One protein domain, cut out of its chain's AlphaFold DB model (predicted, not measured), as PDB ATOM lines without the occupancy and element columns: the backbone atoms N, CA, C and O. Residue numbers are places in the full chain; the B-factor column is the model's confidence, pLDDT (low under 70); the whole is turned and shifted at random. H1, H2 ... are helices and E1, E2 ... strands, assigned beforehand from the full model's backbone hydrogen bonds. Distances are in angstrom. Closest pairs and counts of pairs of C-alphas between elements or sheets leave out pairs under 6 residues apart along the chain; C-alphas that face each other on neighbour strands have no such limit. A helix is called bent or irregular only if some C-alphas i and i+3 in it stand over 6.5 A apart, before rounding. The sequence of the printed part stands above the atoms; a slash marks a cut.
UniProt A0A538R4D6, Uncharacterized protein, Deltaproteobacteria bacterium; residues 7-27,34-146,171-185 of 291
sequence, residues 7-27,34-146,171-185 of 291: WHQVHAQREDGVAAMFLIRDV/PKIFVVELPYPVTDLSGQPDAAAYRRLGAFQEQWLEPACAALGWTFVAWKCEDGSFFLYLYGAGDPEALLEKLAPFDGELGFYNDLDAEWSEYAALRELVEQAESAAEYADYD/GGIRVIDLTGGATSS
ATOM      1  N   TRP A   7      -3.273 -15.191  12.502       92.94
ATOM      2  CA  TRP A   7      -2.027 -15.570  11.853       92.94
ATOM      3  C   TRP A   7      -1.496 -14.393  11.038       92.94
ATOM      4  O   TRP A   7      -2.252 -13.725  10.330       92.94
ATOM      5  N   HIS A   8      -0.191 -14.166  11.129       92.06
ATOM      6  CA  HIS A   8       0.542 -13.137  10.404       92.06
ATOM      7  C   HIS A   8       1.437 -13.809   9.369       92.06
ATOM      8  O   HIS A   8       2.267 -14.652   9.715       92.06
ATOM      9  N   GLN A   9       1.276 -13.438   8.103       92.75
ATOM     10  CA  GLN A   9       2.173 -13.861   7.037       92.75
ATOM     11  C   GLN A   9       3.237 -12.786   6.823       92.75
ATOM     12  O   GLN A   9       2.906 -11.654   6.485       92.75
ATOM     13  N   VAL A  10       4.508 -13.143   6.992       91.25
ATOM     14  CA  VAL A  10       5.643 -12.223   6.847       91.25
ATOM     15  C   VAL A  10       6.541 -12.703   5.715       91.25
ATOM     16  O   VAL A  10       7.023 -13.842   5.729       91.25
ATOM     17  N   HIS A  11       6.778 -11.835   4.731       89.44
ATOM     18  CA  HIS A  11       7.778 -12.063   3.694       89.44
ATOM     19  C   HIS A  11       9.077 -11.376   4.089       89.44
ATOM     20  O   HIS A  11       9.102 -10.173   4.348       89.44
ATOM     21  N   ALA A  12      10.165 -12.134   4.102       86.50
ATOM     22  CA  ALA A  12      11.477 -11.628   4.458       86.50
ATOM     23  C   ALA A  12      12.546 -12.062   3.449       86.50
ATOM     24  O   ALA A  12      12.334 -12.937   2.611       86.50
ATOM     25  N   GLN A  13      13.712 -11.441   3.541       84.69
ATOM     26  CA  GLN A  13      14.918 -11.742   2.791       84.69
ATOM     27  C   GLN A  13      16.046 -12.024   3.761       84.69
ATOM     28  O   GLN A  13      16.250 -11.277   4.709       84.69
ATOM     29  N   ARG A  14      16.835 -13.050   3.497       82.69
ATOM     30  CA  ARG A  14      18.121 -13.239   4.161       82.69
ATOM     31  C   ARG A  14      19.174 -12.269   3.617       82.69
ATOM     32  O   ARG A  14      19.005 -11.704   2.536       82.69
ATOM     33  N   GLU A  15      20.296 -12.119   4.323       81.69
ATOM     34  CA  GLU A  15      21.426 -11.282   3.867       81.69
ATOM     35  C   GLU A  15      22.017 -11.747   2.533       81.69
ATOM     36  O   GLU A  15      22.542 -10.938   1.773       81.69
ATOM     37  N   ASP A  16      21.929 -13.045   2.239       81.75
ATOM     38  CA  ASP A  16      22.356 -13.627   0.964       81.75
ATOM     39  C   ASP A  16      21.351 -13.391  -0.179       81.75
ATOM     40  O   ASP A  16      21.580 -13.824  -1.309       81.75
ATOM     41  N   GLY A  17      20.258 -12.673   0.092       81.19
ATOM     42  CA  GLY A  17      19.238 -12.304  -0.880       81.19
ATOM     43  C   GLY A  17      18.152 -13.361  -1.082       81.19
ATOM     44  O   GLY A  17      17.226 -13.117  -1.862       81.19
ATOM     45  N   VAL A  18      18.217 -14.504  -0.391       81.75
ATOM     46  CA  VAL A  18      17.211 -15.567  -0.505       81.75
ATOM     47  C   VAL A  18      15.927 -15.156   0.212       81.75
ATOM     48  O   VAL A  18      15.953 -14.714   1.360       81.75
ATOM     49  N   ALA A  19      14.791 -15.298  -0.471       82.69
ATOM     50  CA  ALA A  19      13.486 -15.014   0.111       82.69
ATOM     51  C   ALA A  19      13.072 -16.111   1.106       82.69
ATOM     52  O   ALA A  19      13.199 -17.303   0.826       82.69
ATOM     53  N   ALA A  20      12.528 -15.693   2.242       87.19
ATOM     54  CA  ALA A  20      11.955 -16.541   3.272       87.19
ATOM     55  C   ALA A  20      10.505 -16.120   3.534       87.19
ATOM     56  O   ALA A  20      10.153 -14.940   3.464       87.19
ATOM     57  N   MET A  21       9.662 -17.095   3.851       90.75
ATOM     58  CA  MET A  21       8.265 -16.858   4.204       90.75
ATOM     59  C   MET A  21       7.994 -17.422   5.587       90.75
ATOM     60  O   MET A  21       8.382 -18.553   5.882       90.75
ATOM     61  N   PHE A  22       7.299 -16.645   6.405       93.69
ATOM     62  CA  PHE A  22       6.882 -17.036   7.738       93.69
ATOM     63  C   PHE A  22       5.367 -16.922   7.849       93.69
ATOM     64  O   PHE A  22       4.773 -15.967   7.351       93.69
ATOM     65  N   LEU A  23       4.756 -17.876   8.541       95.00
ATOM     66  CA  LEU A  23       3.399 -17.757   9.048       95.00
ATOM     67  C   LEU A  23       3.461 -17.910  10.562       95.00
ATOM     68  O   LEU A  23       3.839 -18.969  11.061       95.00
ATOM     69  N   ILE A  24       3.124 -16.850  11.286       95.69
ATOM     70  CA  ILE A  24       3.332 -16.739  12.729       95.69
ATOM     71  C   ILE A  24       1.984 -16.476  13.379       95.69
ATOM     72  O   ILE A  24       1.294 -15.514  13.050       95.69
ATOM     73  N   ARG A  25       1.588 -17.348  14.294       94.94
ATOM     74  CA  ARG A  25       0.357 -17.205  15.060       94.94
ATOM     75  C   ARG A  25       0.551 -16.174  16.158       94.94
ATOM     76  O   ARG A  25       1.616 -16.149  16.770       94.94
ATOM     77  N   ASP A  26      -0.474 -15.388  16.448       93.06
ATOM     78  CA  ASP A  26      -0.504 -14.523  17.626       93.06
ATOM     79  C   ASP A  26      -0.932 -15.335  18.857       93.06
ATOM     80  O   ASP A  26      -2.090 -15.745  18.991       93.06
ATOM     81  N   VAL A  27       0.029 -15.660  19.722       92.75
ATOM     82  CA  VAL A  27      -0.188 -16.437  20.945       92.75
ATOM     83  C   VAL A  27       0.595 -15.805  22.085       92.75
ATOM     84  O   VAL A  27       1.741 -15.393  21.927       92.75
ATOM     85  N   PRO A  34       7.480 -25.202  28.453       95.56
ATOM     86  CA  PRO A  34       8.877 -24.778  28.419       95.56
ATOM     87  C   PRO A  34       9.719 -25.458  27.330       95.56
ATOM     88  O   PRO A  34      10.945 -25.345  27.344       95.56
ATOM     89  N   LYS A  35       9.107 -26.256  26.451       96.94
ATOM     90  CA  LYS A  35       9.811 -27.000  25.403       96.94
ATOM     91  C   LYS A  35       9.424 -26.470  24.042       96.94
ATOM     92  O   LYS A  35       8.241 -26.222  23.802       96.94
ATOM     93  N   ILE A  36      10.407 -26.436  23.156       97.31
ATOM     94  CA  ILE A  36      10.215 -26.205  21.735       97.31
ATOM     95  C   ILE A  36      10.496 -27.497  20.972       97.31
ATOM     96  O   ILE A  36      11.489 -28.188  21.210       97.31
ATOM     97  N   PHE A  37       9.603 -27.823  20.050       97.56
ATOM     98  CA  PHE A  37       9.747 -28.923  19.115       97.56
ATOM     99  C   PHE A  37       9.598 -28.372  17.702       97.56
ATOM    100  O   PHE A  37       8.619 -27.693  17.400       97.56
ATOM    101  N   VAL A  38      10.574 -28.644  16.842       97.69
ATOM    102  CA  VAL A  38      10.580 -28.200  15.451       97.69
ATOM    103  C   VAL A  38      10.536 -29.415  14.542       97.69
ATOM    104  O   VAL A  38      11.356 -30.327  14.662       97.69
ATOM    105  N   VAL A  39       9.575 -29.412  13.624       97.69
ATOM    106  CA  VAL A  39       9.449 -30.425  12.574       97.69
ATOM    107  C   VAL A  39       9.946 -29.831  11.271       97.69
ATOM    108  O   VAL A  39       9.460 -28.789  10.841       97.69
ATOM    109  N   GLU A  40      10.884 -30.508  10.630       97.38
ATOM    110  CA  GLU A  40      11.336 -30.191   9.285       97.38
ATOM    111  C   GLU A  40      10.631 -31.106   8.285       97.38
ATOM    112  O   GLU A  40      10.777 -32.328   8.317       97.38
ATOM    113  N   LEU A  41       9.855 -30.498   7.393       96.31
ATOM    114  CA  LEU A  41       9.170 -31.153   6.292       96.31
ATOM    115  C   LEU A  41       9.876 -30.777   4.977       96.31
ATOM    116  O   LEU A  41       9.602 -29.697   4.439       96.31
ATOM    117  N   PRO A  42      10.755 -31.643   4.440       93.44
ATOM    118  CA  PRO A  42      11.475 -31.353   3.204       93.44
ATOM    119  C   PRO A  42      10.518 -31.364   2.014       93.44
ATOM    120  O   PRO A  42       9.582 -32.163   1.978       93.44
ATOM    121  N   TYR A  43      10.744 -30.517   1.018       88.94
ATOM    122  CA  TYR A  43      10.007 -30.495  -0.241       88.94
ATOM    123  C   TYR A  43      10.966 -30.408  -1.438       88.94
ATOM    124  O   TYR A  43      12.067 -29.867  -1.340       88.94
ATOM    125  N   PRO A  44      10.570 -30.942  -2.605       81.94
ATOM    126  CA  PRO A  44      11.391 -30.834  -3.797       81.94
ATOM    127  C   PRO A  44      11.434 -29.381  -4.279       81.94
ATOM    128  O   PRO A  44      10.406 -28.800  -4.624       81.94
ATOM    129  N   VAL A  45      12.636 -28.815  -4.350       78.06
ATOM    130  CA  VAL A  45      12.873 -27.534  -5.017       78.06
ATOM    131  C   VAL A  45      12.886 -27.790  -6.522       78.06
ATOM    132  O   VAL A  45      13.799 -28.431  -7.046       78.06
ATOM    133  N   THR A  46      11.836 -27.356  -7.217       69.44
ATOM    134  CA  THR A  46      11.636 -27.647  -8.646       69.44
ATOM    135  C   THR A  46      12.134 -26.539  -9.573       69.44
ATOM    136  O   THR A  46      12.269 -26.772 -10.776       69.44
ATOM    137  N   ASP A  47      12.467 -25.362  -9.040       72.88
ATOM    138  CA  ASP A  47      12.985 -24.229  -9.802       72.88
ATOM    139  C   ASP A  47      14.176 -23.532  -9.114       72.88
ATOM    140  O   ASP A  47      14.591 -23.872  -8.009       72.88
ATOM    141  N   LEU A  48      14.770 -22.552  -9.802       72.12
ATOM    142  CA  LEU A  48      15.928 -21.802  -9.299       72.12
ATOM    143  C   LEU A  48      15.572 -20.787  -8.202       72.12
ATOM    144  O   LEU A  48      16.476 -20.140  -7.679       72.12
ATOM    145  N   SER A  49      14.288 -20.603  -7.877       71.81
ATOM    146  CA  SER A  49      13.861 -19.618  -6.878       71.81
ATOM    147  C   SER A  49      14.082 -20.099  -5.442       71.81
ATOM    148  O   SER A  49      14.070 -19.285  -4.521       71.81
ATOM    149  N   GLY A  50      14.270 -21.410  -5.249       74.94
ATOM    150  CA  GLY A  50      14.358 -22.007  -3.916       74.94
ATOM    151  C   GLY A  50      13.026 -22.006  -3.162       74.94
ATOM    152  O   GLY A  50      13.022 -22.275  -1.966       74.94
ATOM    153  N   GLN A  51      11.915 -21.685  -3.836       82.19
ATOM    154  CA  GLN A  51      10.588 -21.608  -3.235       82.19
ATOM    155  C   GLN A  51       9.807 -22.920  -3.407       82.19
ATOM    156  O   GLN A  51      10.024 -23.672  -4.364       82.19
ATOM    157  N   PRO A  52       8.864 -23.203  -2.497       86.44
ATOM    158  CA  PRO A  52       7.964 -24.341  -2.613       86.44
ATOM    159  C   PRO A  52       6.970 -24.144  -3.757       86.44
ATOM    160  O   PRO A  52       6.355 -23.088  -3.917       86.44
ATOM    161  N   ASP A  53       6.754 -25.205  -4.533       88.50
ATOM    162  CA  ASP A  53       5.707 -25.219  -5.546       88.50
ATOM    163  C   ASP A  53       4.308 -25.457  -4.937       88.50
ATOM    164  O   ASP A  53       4.117 -25.710  -3.742       88.50
ATOM    165  N   ALA A  54       3.275 -25.410  -5.780       89.12
ATOM    166  CA  ALA A  54       1.902 -25.630  -5.332       89.12
ATOM    167  C   ALA A  54       1.665 -27.038  -4.744       89.12
ATOM    168  O   ALA A  54       0.724 -27.227  -3.973       89.12
ATOM    169  N   ALA A  55       2.456 -28.047  -5.126       91.19
ATOM    170  CA  ALA A  55       2.344 -29.386  -4.556       91.19
ATOM    171  C   ALA A  55       2.952 -29.440  -3.149       91.19
ATOM    172  O   ALA A  55       2.351 -30.054  -2.265       91.19
ATOM    173  N   ALA A  56       4.068 -28.746  -2.927       92.25
ATOM    174  CA  ALA A  56       4.693 -28.588  -1.621       92.25
ATOM    175  C   ALA A  56       3.739 -27.924  -0.612       92.25
ATOM    176  O   ALA A  56       3.521 -28.481   0.464       92.25
ATOM    177  N   TYR A  57       3.067 -26.826  -0.979       92.44
ATOM    178  CA  TYR A  57       2.063 -26.195  -0.106       92.44
ATOM    179  C   TYR A  57       0.850 -27.089   0.180       92.44
ATOM    180  O   TYR A  57       0.371 -27.134   1.312       92.44
ATOM    181  N   ARG A  58       0.363 -27.857  -0.807       94.38
ATOM    182  CA  ARG A  58      -0.710 -28.842  -0.563       94.38
ATOM    183  C   ARG A  58      -0.273 -29.936   0.409       94.38
ATOM    184  O   ARG A  58      -1.073 -30.369   1.233       94.38
ATOM    185  N   ARG A  59       0.982 -30.385   0.313       94.44
ATOM    186  CA  ARG A  59       1.552 -31.374   1.236       94.44
ATOM    187  C   ARG A  59       1.705 -30.801   2.645       94.44
ATOM    188  O   ARG A  59       1.344 -31.495   3.589       94.44
ATOM    189  N   LEU A  60       2.157 -29.552   2.780       95.56
ATOM    190  CA  LEU A  60       2.189 -28.840   4.062       95.56
ATOM    191  C   LEU A  60       0.792 -28.769   4.692       95.56
ATOM    192  O   LEU A  60       0.633 -29.143   5.849       95.56
ATOM    193  N   GLY A  61      -0.216 -28.362   3.918       95.19
ATOM    194  CA  GLY A  61      -1.607 -28.306   4.370       95.19
ATOM    195  C   GLY A  61      -2.132 -29.645   4.877       95.19
ATOM    196  O   GLY A  61      -2.604 -29.753   6.005       95.19
ATOM    197  N   ALA A  62      -1.968 -30.699   4.072       95.19
ATOM    198  CA  ALA A  62      -2.375 -32.047   4.459       95.19
ATOM    199  C   ALA A  62      -1.643 -32.537   5.721       95.19
ATOM    200  O   ALA A  62      -2.251 -33.194   6.565       95.19
ATOM    201  N   PHE A  63      -0.355 -32.211   5.864       97.31
ATOM    202  CA  PHE A  63       0.409 -32.538   7.063       97.31
ATOM    203  C   PHE A  63      -0.131 -31.808   8.298       97.31
ATOM    204  O   PHE A  63      -0.361 -32.437   9.331       97.31
ATOM    205  N   GLN A  64      -0.375 -30.501   8.189       96.12
ATOM    206  CA  GLN A  64      -0.881 -29.692   9.294       96.12
ATOM    207  C   GLN A  64      -2.245 -30.196   9.777       96.12
ATOM    208  O   GLN A  64      -2.378 -30.579  10.938       96.12
ATOM    209  N   GLU A  65      -3.219 -30.291   8.874       94.75
ATOM    210  CA  GLU A  65      -4.606 -30.627   9.216       94.75
ATOM    211  C   GLU A  65      -4.773 -32.074   9.703       94.75
ATOM    212  O   GLU A  65      -5.533 -32.348  10.632       94.75
ATOM    213  N   GLN A  66      -4.096 -33.033   9.063       96.19
ATOM    214  CA  GLN A  66      -4.370 -34.458   9.296       96.19
ATOM    215  C   GLN A  66      -3.448 -35.081  10.345       96.19
ATOM    216  O   GLN A  66      -3.801 -36.112  10.922       96.19
ATOM    217  N   TRP A  67      -2.282 -34.477  10.597       97.31
ATOM    218  CA  TRP A  67      -1.252 -35.049  11.466       97.31
ATOM    219  C   TRP A  67      -0.856 -34.106  12.590       97.31
ATOM    220  O   TRP A  67      -0.964 -34.481  13.760       97.31
ATOM    221  N   LEU A  68      -0.433 -32.886  12.253       96.88
ATOM    222  CA  LEU A  68       0.147 -31.967  13.226       96.88
ATOM    223  C   LEU A  68      -0.884 -31.481  14.243       96.88
ATOM    224  O   LEU A  68      -0.696 -31.686  15.441       96.88
ATOM    225  N   GLU A  69      -1.979 -30.871  13.792       95.19
ATOM    226  CA  GLU A  69      -2.994 -30.302  14.682       95.19
ATOM    227  C   GLU A  69      -3.652 -31.363  15.581       95.19
ATOM    228  O   GLU A  69      -3.740 -31.133  16.795       95.19
ATOM    229  N   PRO A  70      -4.039 -32.556  15.076       96.69
ATOM    230  CA  PRO A  70      -4.554 -33.619  15.934       96.69
ATOM    231  C   PRO A  70      -3.534 -34.093  16.975       96.69
ATOM    232  O   PRO A  70      -3.903 -34.331  18.129       96.69
ATOM    233  N   ALA A  71      -2.256 -34.220  16.602       96.75
ATOM    234  CA  ALA A  71      -1.206 -34.615  17.537       96.75
ATOM    235  C   ALA A  71      -0.973 -33.538  18.607       96.75
ATOM    236  O   ALA A  71      -0.869 -33.868  19.788       96.75
ATOM    237  N   CYS A  72      -0.986 -32.261  18.217       96.06
ATOM    238  CA  CYS A  72      -0.887 -31.128  19.133       96.06
ATOM    239  C   CYS A  72      -1.997 -31.151  20.180       96.06
ATOM    240  O   CYS A  72      -1.724 -31.146  21.383       96.06
ATOM    241  N   ALA A  73      -3.245 -31.256  19.717       93.94
ATOM    242  CA  ALA A  73      -4.417 -31.293  20.580       93.94
ATOM    243  C   ALA A  73      -4.402 -32.500  21.532       93.94
ATOM    244  O   ALA A  73      -4.783 -32.373  22.694       93.94
ATOM    245  N   ALA A  74      -3.945 -33.665  21.062       95.94
ATOM    246  CA  ALA A  74      -3.904 -34.885  21.865       95.94
ATOM    247  C   ALA A  74      -2.782 -34.895  22.916       95.94
ATOM    248  O   ALA A  74      -2.940 -35.510  23.970       95.94
ATOM    249  N   LEU A  75      -1.647 -34.256  22.622       96.31
ATOM    250  CA  LEU A  75      -0.420 -34.367  23.416       96.31
ATOM    251  C   LEU A  75      -0.059 -33.084  24.182       96.31
ATOM    252  O   LEU A  75       0.950 -33.059  24.886       96.31
ATOM    253  N   GLY A  76      -0.879 -32.035  24.080       94.75
ATOM    254  CA  GLY A  76      -0.663 -30.775  24.794       94.75
ATOM    255  C   GLY A  76       0.457 -29.924  24.196       94.75
ATOM    256  O   GLY A  76       1.195 -29.274  24.940       94.75
ATOM    257  N   TRP A  77       0.585 -29.946  22.868       96.81
ATOM    258  CA  TRP A  77       1.443 -29.026  22.123       96.81
ATOM    259  C   TRP A  77       0.606 -27.934  21.460       96.81
ATOM    260  O   TRP A  77      -0.581 -28.107  21.179       96.81
ATOM    261  N   THR A  78       1.248 -26.811  21.189       95.88
ATOM    262  CA  THR A  78       0.688 -25.640  20.536       95.88
ATOM    263  C   THR A  78       1.503 -25.385  19.282       95.88
ATOM    264  O   THR A  78       2.691 -25.095  19.369       95.88
ATOM    265  N   PHE A  79       0.871 -25.475  18.116       96.25
ATOM    266  CA  PHE A  79       1.480 -25.021  16.871       96.25
ATOM    267  C   PHE A  79       1.445 -23.487  16.819       96.25
ATOM    268  O   PHE A  79       0.363 -22.895  16.943       96.25
ATOM    269  N   VAL A  80       2.620 -22.858  16.697       96.50
ATOM    270  CA  VAL A  80       2.771 -21.395  16.809       96.50
ATOM    271  C   VAL A  80       3.275 -20.728  15.538       96.50
ATOM    272  O   VAL A  80       2.958 -19.566  15.316       96.50
ATOM    273  N   ALA A  81       4.046 -21.417  14.699       96.81
ATOM    274  CA  ALA A  81       4.547 -20.824  13.466       96.81
ATOM    275  C   ALA A  81       5.040 -21.878  12.481       96.81
ATOM    276  O   ALA A  81       5.411 -22.983  12.875       96.81
ATOM    277  N   TRP A  82       5.152 -21.508  11.211       96.38
ATOM    278  CA  TRP A  82       6.041 -22.194  10.285       96.38
ATOM    279  C   TRP A  82       6.871 -21.209   9.463       96.38
ATOM    280  O   TRP A  82       6.447 -20.087   9.193       96.38
ATOM    281  N   LYS A  83       8.062 -21.650   9.062       94.31
ATOM    282  CA  LYS A  83       8.985 -20.953   8.162       94.31
ATOM    283  C   LYS A  83       9.227 -21.817   6.933       94.31
ATOM    284  O   LYS A  83       9.349 -23.033   7.054       94.31
ATOM    285  N   CYS A  84       9.318 -21.206   5.762       92.00
ATOM    286  CA  CYS A  84       9.809 -21.858   4.559       92.00
ATOM    287  C   CYS A  84      11.203 -21.338   4.210       92.00
ATOM    288  O   CYS A  84      11.400 -20.126   4.089       92.00
ATOM    289  N   GLU A  85      12.154 -22.258   4.067       87.56
ATOM    290  CA  GLU A  85      13.548 -21.951   3.763       87.56
ATOM    291  C   GLU A  85      14.248 -23.160   3.139       87.56
ATOM    292  O   GLU A  85      14.055 -24.286   3.588       87.56
ATOM    293  N   ASP A  86      15.073 -22.911   2.119       84.75
ATOM    294  CA  ASP A  86      16.047 -23.861   1.565       84.75
ATOM    295  C   ASP A  86      15.494 -25.268   1.264       84.75
ATOM    296  O   ASP A  86      16.141 -26.279   1.531       84.75
ATOM    297  N   GLY A  87      14.296 -25.354   0.678       88.19
ATOM    298  CA  GLY A  87      13.698 -26.649   0.342       88.19
ATOM    299  C   GLY A  87      13.006 -27.360   1.503       88.19
ATOM    300  O   GLY A  87      12.608 -28.509   1.344       88.19
ATOM    301  N   SER A  88      12.819 -26.700   2.645       93.25
ATOM    302  CA  SER A  88      12.129 -27.261   3.805       93.25
ATOM    303  C   SER A  88      11.087 -26.303   4.380       93.25
ATOM    304  O   SER A  88      11.200 -25.075   4.311       93.25
ATOM    305  N   PHE A  89      10.037 -26.876   4.967       95.75
ATOM    306  CA  PHE A  89       9.188 -26.171   5.921       95.75
ATOM    307  C   PHE A  89       9.626 -26.534   7.335       95.75
ATOM    308  O   PHE A  89       9.705 -27.713   7.667       95.75
ATOM    309  N   PHE A  90       9.854 -25.536   8.177       96.69
ATOM    310  CA  PHE A  90      10.143 -25.698   9.597       96.69
ATOM    311  C   PHE A  90       8.905 -25.295  10.387       96.69
ATOM    312  O   PHE A  90       8.488 -24.141  10.334       96.69
ATOM    313  N   LEU A  91       8.287 -26.243  11.083       97.88
ATOM    314  CA  LEU A  91       7.072 -26.046  11.866       97.88
ATOM    315  C   LEU A  91       7.442 -25.988  13.347       97.88
ATOM    316  O   LEU A  91       8.033 -26.932  13.858       97.88
ATOM    317  N   TYR A  92       7.078 -24.902  14.021       97.94
ATOM    318  CA  TYR A  92       7.437 -24.603  15.405       97.94
ATOM    319  C   TYR A  92       6.276 -24.915  16.342       97.94
ATOM    320  O   TYR A  92       5.154 -24.422  16.169       97.94
ATOM    321  N   LEU A  93       6.562 -25.728  17.354       97.88
ATOM    322  CA  LEU A  93       5.606 -26.174  18.353       97.88
ATOM    323  C   LEU A  93       6.137 -25.913  19.757       97.88
ATOM    324  O   LEU A  93       7.287 -26.228  20.046       97.88
ATOM    325  N   TYR A  94       5.275 -25.422  20.641       97.81
ATOM    326  CA  TYR A  94       5.578 -25.282  22.065       97.81
ATOM    327  C   TYR A  94       4.701 -26.187  22.908       97.81
ATOM    328  O   TYR A  94       3.532 -26.405  22.598       97.81
ATOM    329  N   GLY A  95       5.249 -26.741  23.982       96.44
ATOM    330  CA  GLY A  95       4.476 -27.634  24.833       96.44
ATOM    331  C   GLY A  95       5.189 -28.065  26.102       96.44
ATOM    332  O   GLY A  95       6.358 -27.771  26.345       96.44
ATOM    333  N   ALA A  96       4.444 -28.796  26.925       93.94
ATOM    334  CA  ALA A  96       4.971 -29.521  28.083       93.94
ATOM    335  C   ALA A  96       5.029 -31.036  27.844       93.94
ATOM    336  O   ALA A  96       5.544 -31.777  28.687       93.94
ATOM    337  N   GLY A  97       4.471 -31.487  26.715       91.69
ATOM    338  CA  GLY A  97       4.303 -32.890  26.369       91.69
ATOM    339  C   GLY A  97       5.618 -33.650  26.220       91.69
ATOM    340  O   GLY A  97       6.723 -33.102  26.323       91.69
ATOM    341  N   ASP A  98       5.488 -34.952  25.999       95.19
ATOM    342  CA  ASP A  98       6.610 -35.819  25.659       95.19
ATOM    343  C   ASP A  98       6.957 -35.665  24.164       95.19
ATOM    344  O   ASP A  98       6.093 -35.941  23.323       95.19
ATOM    345  N   PRO A  99       8.173 -35.200  23.810       95.38
ATOM    346  CA  PRO A  99       8.594 -35.058  22.416       95.38
ATOM    347  C   PRO A  99       8.616 -36.389  21.666       95.38
ATOM    348  O   PRO A  99       8.281 -36.427  20.485       95.38
ATOM    349  N   GLU A 100       8.956 -37.487  22.347       96.75
ATOM    350  CA  GLU A 100       9.012 -38.816  21.727       96.75
ATOM    351  C   GLU A 100       7.613 -39.280  21.309       96.75
ATOM    352  O   GLU A 100       7.415 -39.755  20.193       96.75
ATOM    353  N   ALA A 101       6.601 -39.032  22.147       97.06
ATOM    354  CA  ALA A 101       5.211 -39.311  21.796       97.06
ATOM    355  C   ALA A 101       4.731 -38.485  20.589       97.06
ATOM    356  O   ALA A 101       3.925 -38.969  19.791       97.06
ATOM    357  N   LEU A 102       5.209 -37.243  20.443       96.56
ATOM    358  CA  LEU A 102       4.899 -36.410  19.280       96.56
ATOM    359  C   LEU A 102       5.590 -36.947  18.020       96.56
ATOM    360  O   LEU A 102       4.938 -37.091  16.986       96.56
ATOM    361  N   LEU A 103       6.867 -37.323  18.116       96.31
ATOM    362  CA  LEU A 103       7.613 -37.953  17.028       96.31
ATOM    363  C   LEU A 103       6.923 -39.235  16.552       96.31
ATOM    364  O   LEU A 103       6.660 -39.373  15.360       96.31
ATOM    365  N   GLU A 104       6.553 -40.142  17.461       96.62
ATOM    366  CA  GLU A 104       5.848 -41.388  17.124       96.62
ATOM    367  C   GLU A 104       4.524 -41.142  16.383       96.62
ATOM    368  O   GLU A 104       4.111 -41.954  15.551       96.62
ATOM    369  N   LYS A 105       3.850 -40.020  16.668       96.31
ATOM    370  CA  LYS A 105       2.614 -39.630  15.981       96.31
ATOM    371  C   LYS A 105       2.853 -39.060  14.592       96.31
ATOM    372  O   LYS A 105       2.028 -39.313  13.719       96.31
ATOM    373  N   LEU A 106       3.930 -38.305  14.389       97.12
ATOM    374  CA  LEU A 106       4.203 -37.604  13.131       97.12
ATOM    375  C   LEU A 106       5.025 -38.438  12.141       97.12
ATOM    376  O   LEU A 106       4.796 -38.346  10.939       97.12
ATOM    377  N   ALA A 107       5.930 -39.291  12.625       94.62
ATOM    378  CA  ALA A 107       6.818 -40.115  11.803       94.62
ATOM    379  C   ALA A 107       6.118 -40.984  10.733       94.62
ATOM    380  O   ALA A 107       6.704 -41.184   9.671       94.62
ATOM    381  N   PRO A 108       4.885 -41.503  10.927       96.50
ATOM    382  CA  PRO A 108       4.223 -42.286   9.885       96.50
ATOM    383  C   PRO A 108       3.737 -41.465   8.681       96.50
ATOM    384  O   PRO A 108       3.343 -42.067   7.682       96.50
ATOM    385  N   PHE A 109       3.738 -40.129   8.760       95.06
ATOM    386  CA  PHE A 109       3.411 -39.276   7.618       95.06
ATOM    387  C   PHE A 109       4.472 -39.383   6.521       95.06
ATOM    388  O   PHE A 109       4.137 -39.605   5.358       95.06
ATOM    389  N   ASP A 110       5.742 -39.224   6.901       92.31
ATOM    390  CA  ASP A 110       6.880 -39.273   5.992       92.31
ATOM    391  C   ASP A 110       8.165 -39.649   6.747       92.31
ATOM    392  O   ASP A 110       8.448 -39.125   7.826       92.31
ATOM    393  N   GLY A 111       8.951 -40.560   6.170       93.00
ATOM    394  CA  GLY A 111      10.222 -41.009   6.736       93.00
ATOM    395  C   GLY A 111      11.365 -40.002   6.582       93.00
ATOM    396  O   GLY A 111      12.403 -40.181   7.214       93.00
ATOM    397  N   GLU A 112      11.187 -38.963   5.762       94.75
ATOM    398  CA  GLU A 112      12.163 -37.883   5.571       94.75
ATOM    399  C   GLU A 112      11.963 -36.705   6.537       94.75
ATOM    400  O   GLU A 112      12.700 -35.724   6.457       94.75
ATOM    401  N   LEU A 113      10.990 -36.779   7.454       96.25
ATOM    402  CA  LEU A 113      10.804 -35.735   8.461       96.25
ATOM    403  C   LEU A 113      12.043 -35.591   9.354       96.25
ATOM    404  O   LEU A 113      12.528 -36.562   9.943       96.25
ATOM    405  N   GLY A 114      12.511 -34.354   9.499       96.81
ATOM    406  CA  GLY A 114      13.483 -33.971  10.515       96.81
ATOM    407  C   GLY A 114      12.781 -33.547  11.804       96.81
ATOM    408  O   GLY A 114      11.707 -32.948  11.774       96.81
ATOM    409  N   PHE A 115      13.394 -33.843  12.949       96.94
ATOM    410  CA  PHE A 115      12.863 -33.477  14.261       96.94
ATOM    411  C   PHE A 115      13.956 -32.854  15.119       96.94
ATOM    412  O   PHE A 115      15.042 -33.420  15.274       96.94
ATOM    413  N   TYR A 116      13.644 -31.710  15.715       96.81
ATOM    414  CA  TYR A 116      14.517 -30.993  16.633       96.81
ATOM    415  C   TYR A 116      13.731 -30.690  17.902       96.81
ATOM    416  O   TYR A 116      12.575 -30.288  17.845       96.81
ATOM    417  N   ASN A 117      14.346 -30.897  19.058       96.06
ATOM    418  CA  ASN A 117      13.709 -30.665  20.347       96.06
ATOM    419  C   ASN A 117      14.700 -29.982  21.279       96.06
ATOM    420  O   ASN A 117      15.821 -30.474  21.432       96.06
ATOM    421  N   ASP A 118      14.265 -28.912  21.937       96.06
ATOM    422  CA  ASP A 118      15.064 -28.194  22.927       96.06
ATOM    423  C   ASP A 118      14.197 -27.657  24.080       96.06
ATOM    424  O   ASP A 118      12.962 -27.703  24.057       96.06
ATOM    425  N   LEU A 119      14.861 -27.179  25.130       96.00
ATOM    426  CA  LEU A 119      14.246 -26.419  26.209       96.00
ATOM    427  C   LEU A 119      14.295 -24.931  25.864       96.00
ATOM    428  O   LEU A 119      15.373 -24.369  25.697       96.00
ATOM    429  N   ASP A 120      13.134 -24.289  25.846       95.62
ATOM    430  CA  ASP A 120      12.991 -22.850  25.630       95.62
ATOM    431  C   ASP A 120      11.904 -22.294  26.560       95.62
ATOM    432  O   ASP A 120      10.794 -21.954  26.155       95.62
ATOM    433  N   ALA A 121      12.215 -22.270  27.860       93.62
ATOM    434  CA  ALA A 121      11.276 -21.850  28.904       93.62
ATOM    435  C   ALA A 121      10.863 -20.376  28.793       93.62
ATOM    436  O   ALA A 121       9.748 -20.022  29.167       93.62
ATOM    437  N   GLU A 122      11.754 -19.545  28.256       94.12
ATOM    438  CA  GLU A 122      11.540 -18.110  28.062       94.12
ATOM    439  C   GLU A 122      10.880 -17.792  26.714       94.12
ATOM    440  O   GLU A 122      10.638 -16.623  26.425       94.12
ATOM    441  N   TRP A 123      10.589 -18.809  25.886       95.81
ATOM    442  CA  TRP A 123      10.005 -18.634  24.552       95.81
ATOM    443  C   TRP A 123      10.835 -17.699  23.661       95.81
ATOM    444  O   TRP A 123      10.301 -16.905  22.887       95.81
ATOM    445  N   SER A 124      12.157 -17.774  23.787       94.81
ATOM    446  CA  SER A 124      13.090 -16.880  23.107       94.81
ATOM    447  C   SER A 124      13.039 -17.015  21.583       94.81
ATOM    448  O   SER A 124      13.085 -16.004  20.883       94.81
ATOM    449  N   GLU A 125      12.850 -18.230  21.061       93.38
ATOM    450  CA  GLU A 125      12.705 -18.452  19.616       93.38
ATOM    451  C   GLU A 125      11.388 -17.859  19.096       93.38
ATOM    452  O   GLU A 125      11.352 -17.195  18.060       93.38
ATOM    453  N   TYR A 126      10.292 -18.027  19.841       94.38
ATOM    454  CA  TYR A 126       9.016 -17.411  19.486       94.38
ATOM    455  C   TYR A 126       9.040 -15.882  19.610       94.38
ATOM    456  O   TYR A 126       8.449 -15.198  18.776       94.38
ATOM    457  N   ALA A 127       9.748 -15.327  20.596       93.94
ATOM    458  CA  ALA A 127       9.934 -13.884  20.726       93.94
ATOM    459  C   ALA A 127      10.649 -13.296  19.499       93.94
ATOM    460  O   ALA A 127      10.211 -12.274  18.975       93.94
ATOM    461  N   ALA A 128      11.674 -13.979  18.979       93.56
ATOM    462  CA  ALA A 128      12.337 -13.581  17.738       93.56
ATOM    463  C   ALA A 128      11.389 -13.633  16.525       93.56
ATOM    464  O   ALA A 128      11.417 -12.747  15.674       93.56
ATOM    465  N   LEU A 129      10.501 -14.634  16.451       93.44
ATOM    466  CA  LEU A 129       9.456 -14.677  15.420       93.44
ATOM    467  C   LEU A 129       8.479 -13.500  15.561       93.44
ATOM    468  O   LEU A 129       8.130 -12.870  14.567       93.44
ATOM    469  N   ARG A 130       8.051 -13.165  16.780       93.69
ATOM    470  CA  ARG A 130       7.156 -12.022  17.032       93.69
ATOM    471  C   ARG A 130       7.792 -10.686  16.667       93.69
ATOM    472  O   ARG A 130       7.105  -9.856  16.082       93.69
ATOM    473  N   GLU A 131       9.089 -10.514  16.897       92.75
ATOM    474  CA  GLU A 131       9.816  -9.320  16.456       92.75
ATOM    475  C   GLU A 131       9.719  -9.127  14.930       92.75
ATOM    476  O   GLU A 131       9.533  -8.007  14.460       92.75
ATOM    477  N   LEU A 132       9.748 -10.210  14.137       91.69
ATOM    478  CA  LEU A 132       9.547 -10.117  12.683       91.69
ATOM    479  C   LEU A 132       8.148  -9.607  12.317       91.69
ATOM    480  O   LEU A 132       8.004  -8.879  11.337       91.69
ATOM    481  N   VAL A 133       7.122  -9.975  13.090       91.75
ATOM    482  CA  VAL A 133       5.759  -9.454  12.905       91.75
ATOM    483  C   VAL A 133       5.720  -7.961  13.221       91.75
ATOM    484  O   VAL A 133       5.228  -7.187  12.405       91.75
ATOM    485  N   GLU A 134       6.304  -7.541  14.343       91.06
ATOM    486  CA  GLU A 134       6.358  -6.129  14.753       91.06
ATOM    487  C   GLU A 134       7.106  -5.258  13.731       91.06
ATOM    488  O   GLU A 134       6.666  -4.153  13.395       91.06
ATOM    489  N   GLN A 135       8.215  -5.763  13.183       88.31
ATOM    490  CA  GLN A 135       8.956  -5.103  12.108       88.31
ATOM    491  C   GLN A 135       8.109  -4.969  10.836       88.31
ATOM    492  O   GLN A 135       8.107  -3.910  10.204       88.31
ATOM    493  N   ALA A 136       7.374  -6.022  10.471       87.25
ATOM    494  CA  ALA A 136       6.508  -6.026   9.300       87.25
ATOM    495  C   ALA A 136       5.340  -5.035   9.438       87.25
ATOM    496  O   ALA A 136       5.052  -4.283   8.507       87.25
ATOM    497  N   GLU A 137       4.703  -4.993  10.609       87.44
ATOM    498  CA  GLU A 137       3.618  -4.056  10.920       87.44
ATOM    499  C   GLU A 137       4.110  -2.605  10.911       87.44
ATOM    500  O   GLU A 137       3.475  -1.739  10.309       87.44
ATOM    501  N   SER A 138       5.290  -2.353  11.487       85.38
ATOM    502  CA  SER A 138       5.913  -1.026  11.470       85.38
ATOM    503  C   SER A 138       6.206  -0.560  10.041       85.38
ATOM    504  O   SER A 138       5.923   0.583   9.693       85.38
ATOM    505  N   ALA A 139       6.746  -1.437   9.188       78.56
ATOM    506  CA  ALA A 139       7.055  -1.102   7.797       78.56
ATOM    507  C   ALA A 139       5.802  -0.713   6.989       78.56
ATOM    508  O   ALA A 139       5.865   0.206   6.169       78.56
ATOM    509  N   ALA A 140       4.664  -1.364   7.247       73.81
ATOM    510  CA  ALA A 140       3.396  -1.029   6.606       73.81
ATOM    511  C   ALA A 140       2.871   0.354   7.026       73.81
ATOM    512  O   ALA A 140       2.389   1.104   6.180       73.81
ATOM    513  N   GLU A 141       3.019   0.732   8.300       72.00
ATOM    514  CA  GLU A 141       2.563   2.036   8.796       72.00
ATOM    515  C   GLU A 141       3.314   3.205   8.131       72.00
ATOM    516  O   GLU A 141       2.702   4.204   7.755       72.00
ATOM    517  N   TYR A 142       4.627   3.078   7.904       61.41
ATOM    518  CA  TYR A 142       5.410   4.130   7.242       61.41
ATOM    519  C   TYR A 142       5.138   4.253   5.736       61.41
ATOM    520  O   TYR A 142       5.270   5.352   5.193       61.41
ATOM    521  N   ALA A 143       4.737   3.170   5.062       62.16
ATOM    522  CA  ALA A 143       4.397   3.209   3.638       62.16
ATOM    523  C   ALA A 143       3.151   4.072   3.361       62.16
ATOM    524  O   ALA A 143       3.089   4.758   2.338       62.16
ATOM    525  N   ASP A 144       2.196   4.110   4.294       58.59
ATOM    526  CA  ASP A 144       0.978   4.916   4.167       58.59
ATOM    527  C   ASP A 144       1.222   6.421   4.414       58.59
ATOM    528  O   ASP A 144       0.502   7.266   3.873       58.59
ATOM    529  N   TYR A 145       2.267   6.794   5.162       56.62
ATOM    530  CA  TYR A 145       2.598   8.202   5.424       56.62
ATOM    531  C   TYR A 145       3.260   8.925   4.237       56.62
ATOM    532  O   TYR A 145       3.108  10.143   4.111       56.62
ATOM    533  N   ASP A 146       3.933   8.210   3.329       53.22
ATOM    534  CA  ASP A 146       4.613   8.814   2.167       53.22
ATOM    535  C   ASP A 146       3.646   9.114   0.993       53.22
ATOM    536  O   ASP A 146       3.956   9.851   0.056       53.22
ATOM    537  N   GLY A 171      19.966 -11.106  13.175       48.00
ATOM    538  CA  GLY A 171      20.156 -12.459  12.631       48.00
ATOM    539  C   GLY A 171      20.301 -12.567  11.109       48.00
ATOM    540  O   GLY A 171      20.346 -13.678  10.589       48.00
ATOM    541  N   GLY A 172      20.398 -11.444  10.398       56.44
ATOM    542  CA  GLY A 172      20.592 -11.433   8.955       56.44
ATOM    543  C   GLY A 172      19.322 -11.617   8.124       56.44
ATOM    544  O   GLY A 172      19.378 -12.131   7.008       56.44
ATOM    545  N   ILE A 173      18.166 -11.214   8.653       57.44
ATOM    546  CA  ILE A 173      16.885 -11.254   7.942       57.44
ATOM    547  C   ILE A 173      16.309  -9.831   7.860       57.44
ATOM    548  O   ILE A 173      16.327  -9.094   8.841       57.44
ATOM    549  N   ARG A 174      15.832  -9.434   6.676       69.50
ATOM    550  CA  ARG A 174      15.197  -8.148   6.347       69.50
ATOM    551  C   ARG A 174      13.755  -8.394   5.911       69.50
ATOM    552  O   ARG A 174      13.533  -9.182   5.001       69.50
ATOM    553  N   VAL A 175      12.771  -7.739   6.514       69.75
ATOM    554  CA  VAL A 175      11.361  -7.877   6.100       69.75
ATOM    555  C   VAL A 175      11.114  -7.102   4.798       69.75
ATOM    556  O   VAL A 175      11.573  -5.970   4.669       69.75
ATOM    557  N   ILE A 176      10.430  -7.715   3.824       65.00
ATOM    558  CA  ILE A 176      10.201  -7.135   2.486       65.00
ATOM    559  C   ILE A 176       8.743  -6.693   2.292       65.00
ATOM    560  O   ILE A 176       8.521  -5.666   1.660       65.00
ATOM    561  N   ASP A 177       7.755  -7.455   2.783       59.66
ATOM    562  CA  ASP A 177       6.331  -7.149   2.554       59.66
ATOM    563  C   ASP A 177       5.380  -7.943   3.483       59.66
ATOM    564  O   ASP A 177       5.693  -9.056   3.926       59.66
ATOM    565  N   LEU A 178       4.179  -7.401   3.707       52.38
ATOM    566  CA  LEU A 178       3.002  -8.062   4.279       52.38
ATOM    567  C   LEU A 178       1.976  -8.341   3.164       52.38
ATOM    568  O   LEU A 178       0.880  -7.778   3.141       52.38
ATOM    569  N   THR A 179       2.277  -9.243   2.228       44.66
ATOM    570  CA  THR A 179       1.263  -9.735   1.277       44.66
ATOM    571  C   THR A 179       0.306 -10.727   1.948       44.66
ATOM    572  O   THR A 179       0.341 -11.924   1.678       44.66
ATOM    573  N   GLY A 180      -0.563 -10.233   2.832       40.59
ATOM    574  CA  GLY A 180      -1.649 -11.010   3.434       40.59
ATOM    575  C   GLY A 180      -2.036 -10.494   4.814       40.59
ATOM    576  O   GLY A 180      -1.496 -10.952   5.814       40.59
ATOM    577  N   GLY A 181      -2.974  -9.543   4.872       39.09
ATOM    578  CA  GLY A 181      -3.560  -9.098   6.139       39.09
ATOM    579  C   GLY A 181      -4.121 -10.271   6.950       39.09
ATOM    580  O   GLY A 181      -4.505 -11.281   6.364       39.09
ATOM    581  N   ALA A 182      -4.163 -10.115   8.279       43.03
ATOM    582  CA  ALA A 182      -4.607 -11.117   9.252       43.03
ATOM    583  C   ALA A 182      -5.756 -11.993   8.719       43.03
ATOM    584  O   ALA A 182      -6.910 -11.556   8.636       43.03
ATOM    585  N   THR A 183      -5.447 -13.230   8.329       43.88
ATOM    586  CA  THR A 183      -6.457 -14.178   7.864       43.88
ATOM    587  C   THR A 183      -7.068 -14.859   9.082       43.88
ATOM    588  O   THR A 183      -6.389 -15.506   9.879       43.88
ATOM    589  N   SER A 184      -8.379 -14.693   9.273       36.81
ATOM    590  CA  SER A 184      -9.109 -15.529  10.222       36.81
ATOM    591  C   SER A 184      -9.340 -16.884   9.556       36.81
ATOM    592  O   SER A 184      -9.975 -16.932   8.504       36.81
ATOM    593  N   SER A 185      -8.901 -17.960  10.206       38.34
ATOM    594  CA  SER A 185      -8.932 -19.346   9.716       38.34
ATOM    595  C   SER A 185      -7.786 -19.702   8.765       38.34
ATOM    596  O   SER A 185      -7.403 -18.924   7.900       38.34
TER     597      SER A 185
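What this domain is: This is residues 7 to 27, 34 to 146 and 171 to 185 of the 291 residues of an uncharacterized protein of Deltaproteobacteria bacterium (UniProt A0A538R4D6). A twisted and curled sheet of seven strands has helices over both faces: H1 and the short H2 over one face, and the long H3 over the other. H3 runs past the sheet, and its residues 141 to 146 stick out as a free end. The printed part has 149 residues, with three named helices and seven named strands in the order E1 E2 E3 H1 E4 E5 H2 E6 H3 E7. The sheet's order is E6 E3 E5 E4 E2 E1 E7, all antiparallel, and the class is mixed, helices and strands. The whole is compact, with a radius of gyration of the C-alphas of 15.8 A, and spans 52 by 37 by 29 A.

Where its parts are: E1, residues 7 to 14, begins at C-alpha 7 at (-2.027, -15.570, 11.853) and is 21.7 A long. A tight link leads to E2, residues 19 to 25, 20.0 A. After the first cut comes E3, residues 35 to 42, 22.7 A. H1, residues 54 to 75, is 30.1 A long, with a kink of 29 degrees near residue 63; it is irregular, but only just, with C-alphas 66 and 69 standing 6.9 A apart. E4, residues 77 to 85, is 23.1 A long and bends by 56 degrees at residue 80. E5, residues 88 to 95, is 22.4 A long. H2, residues 99 to 106, and E6, residues 114 to 119, are shorter, 10.6 A and 17.4 A. H3, residues 124 to 146, is 34.2 A long and ends at C-alpha 146 at (4.613, 8.814, 2.167). E7, residues 173 to 177, is 12.5 A long, and its last C-alpha lies at (6.331, -7.149, 2.554).

How they stand to each other: From edge to edge of the sheet the strands' lines turn by 110 degrees and the way across it by 80 degrees. E1 and E2 form a hairpin, with N 10 and O 22 2.9 A apart, within hydrogen-bond range. E4 is antiparallel to E2, with N 82 and O 23 at 2.9 A, and forms a hairpin with E5, where N 90 and O 83 are at 2.8 A. E3 pairs with E5 through N 39 and O 91, 2.9 A. The edge strands are E6, with N 116 and O 38 of E3 at 2.9 A, and E7, with N 174 and O 13 of E1 at 2.7 A. The sheet and its helices make three layers, helices on both faces of one sheet. H1 is on the sheet at a height of 9.4 A and runs along the strands, at 15 degrees to E5 on the local plane. It lies over E5, and only just over E3 and E4, with 3 C-alphas on each. H2 is on the sheet over E3 at a height of 8.4 A, only just slantwise to the strands, at 30.4 degrees to E3 on the local plane. H1 touches H2 with residues 67 to 75 alone, at a steep tilt of 48 degrees, opposite ways; their closest C-alphas, those of Trp 67 and Leu 106, are 6.2 A apart. H3 is on the opposite face from H1 and apart from both other helices; its closest C-alpha pair with E7 is Ala 136 and Val 175, 6.1 A. E3, H1, E4 and E5, H2, E6 are split strand-helix-strand units, two strands running the same way with another strand between them in the sheet, each with a right-handed crossover. Every O i to N i+4 pair is within hydrogen-bond range in H2, against 16 of 18 in H1 and 16 of 19 in H3.

The domain as a whole: The two C-alphas farthest apart, those of Glu 104 and Asp 146, are 52.4 A apart. Residues 28 to 33 are not printed, with 14.4 A between C-alphas 27 and 34, nor are residues 147 to 170, with 28.3 A between C-alphas 146 and 171. Of the links that are printed whole, E3 to H1 is long, with 11 residues. The mean pLDDT of the printed part is 86.7; it is under 70 at residue 46, residues 142 to 146 and residues 171 to 185.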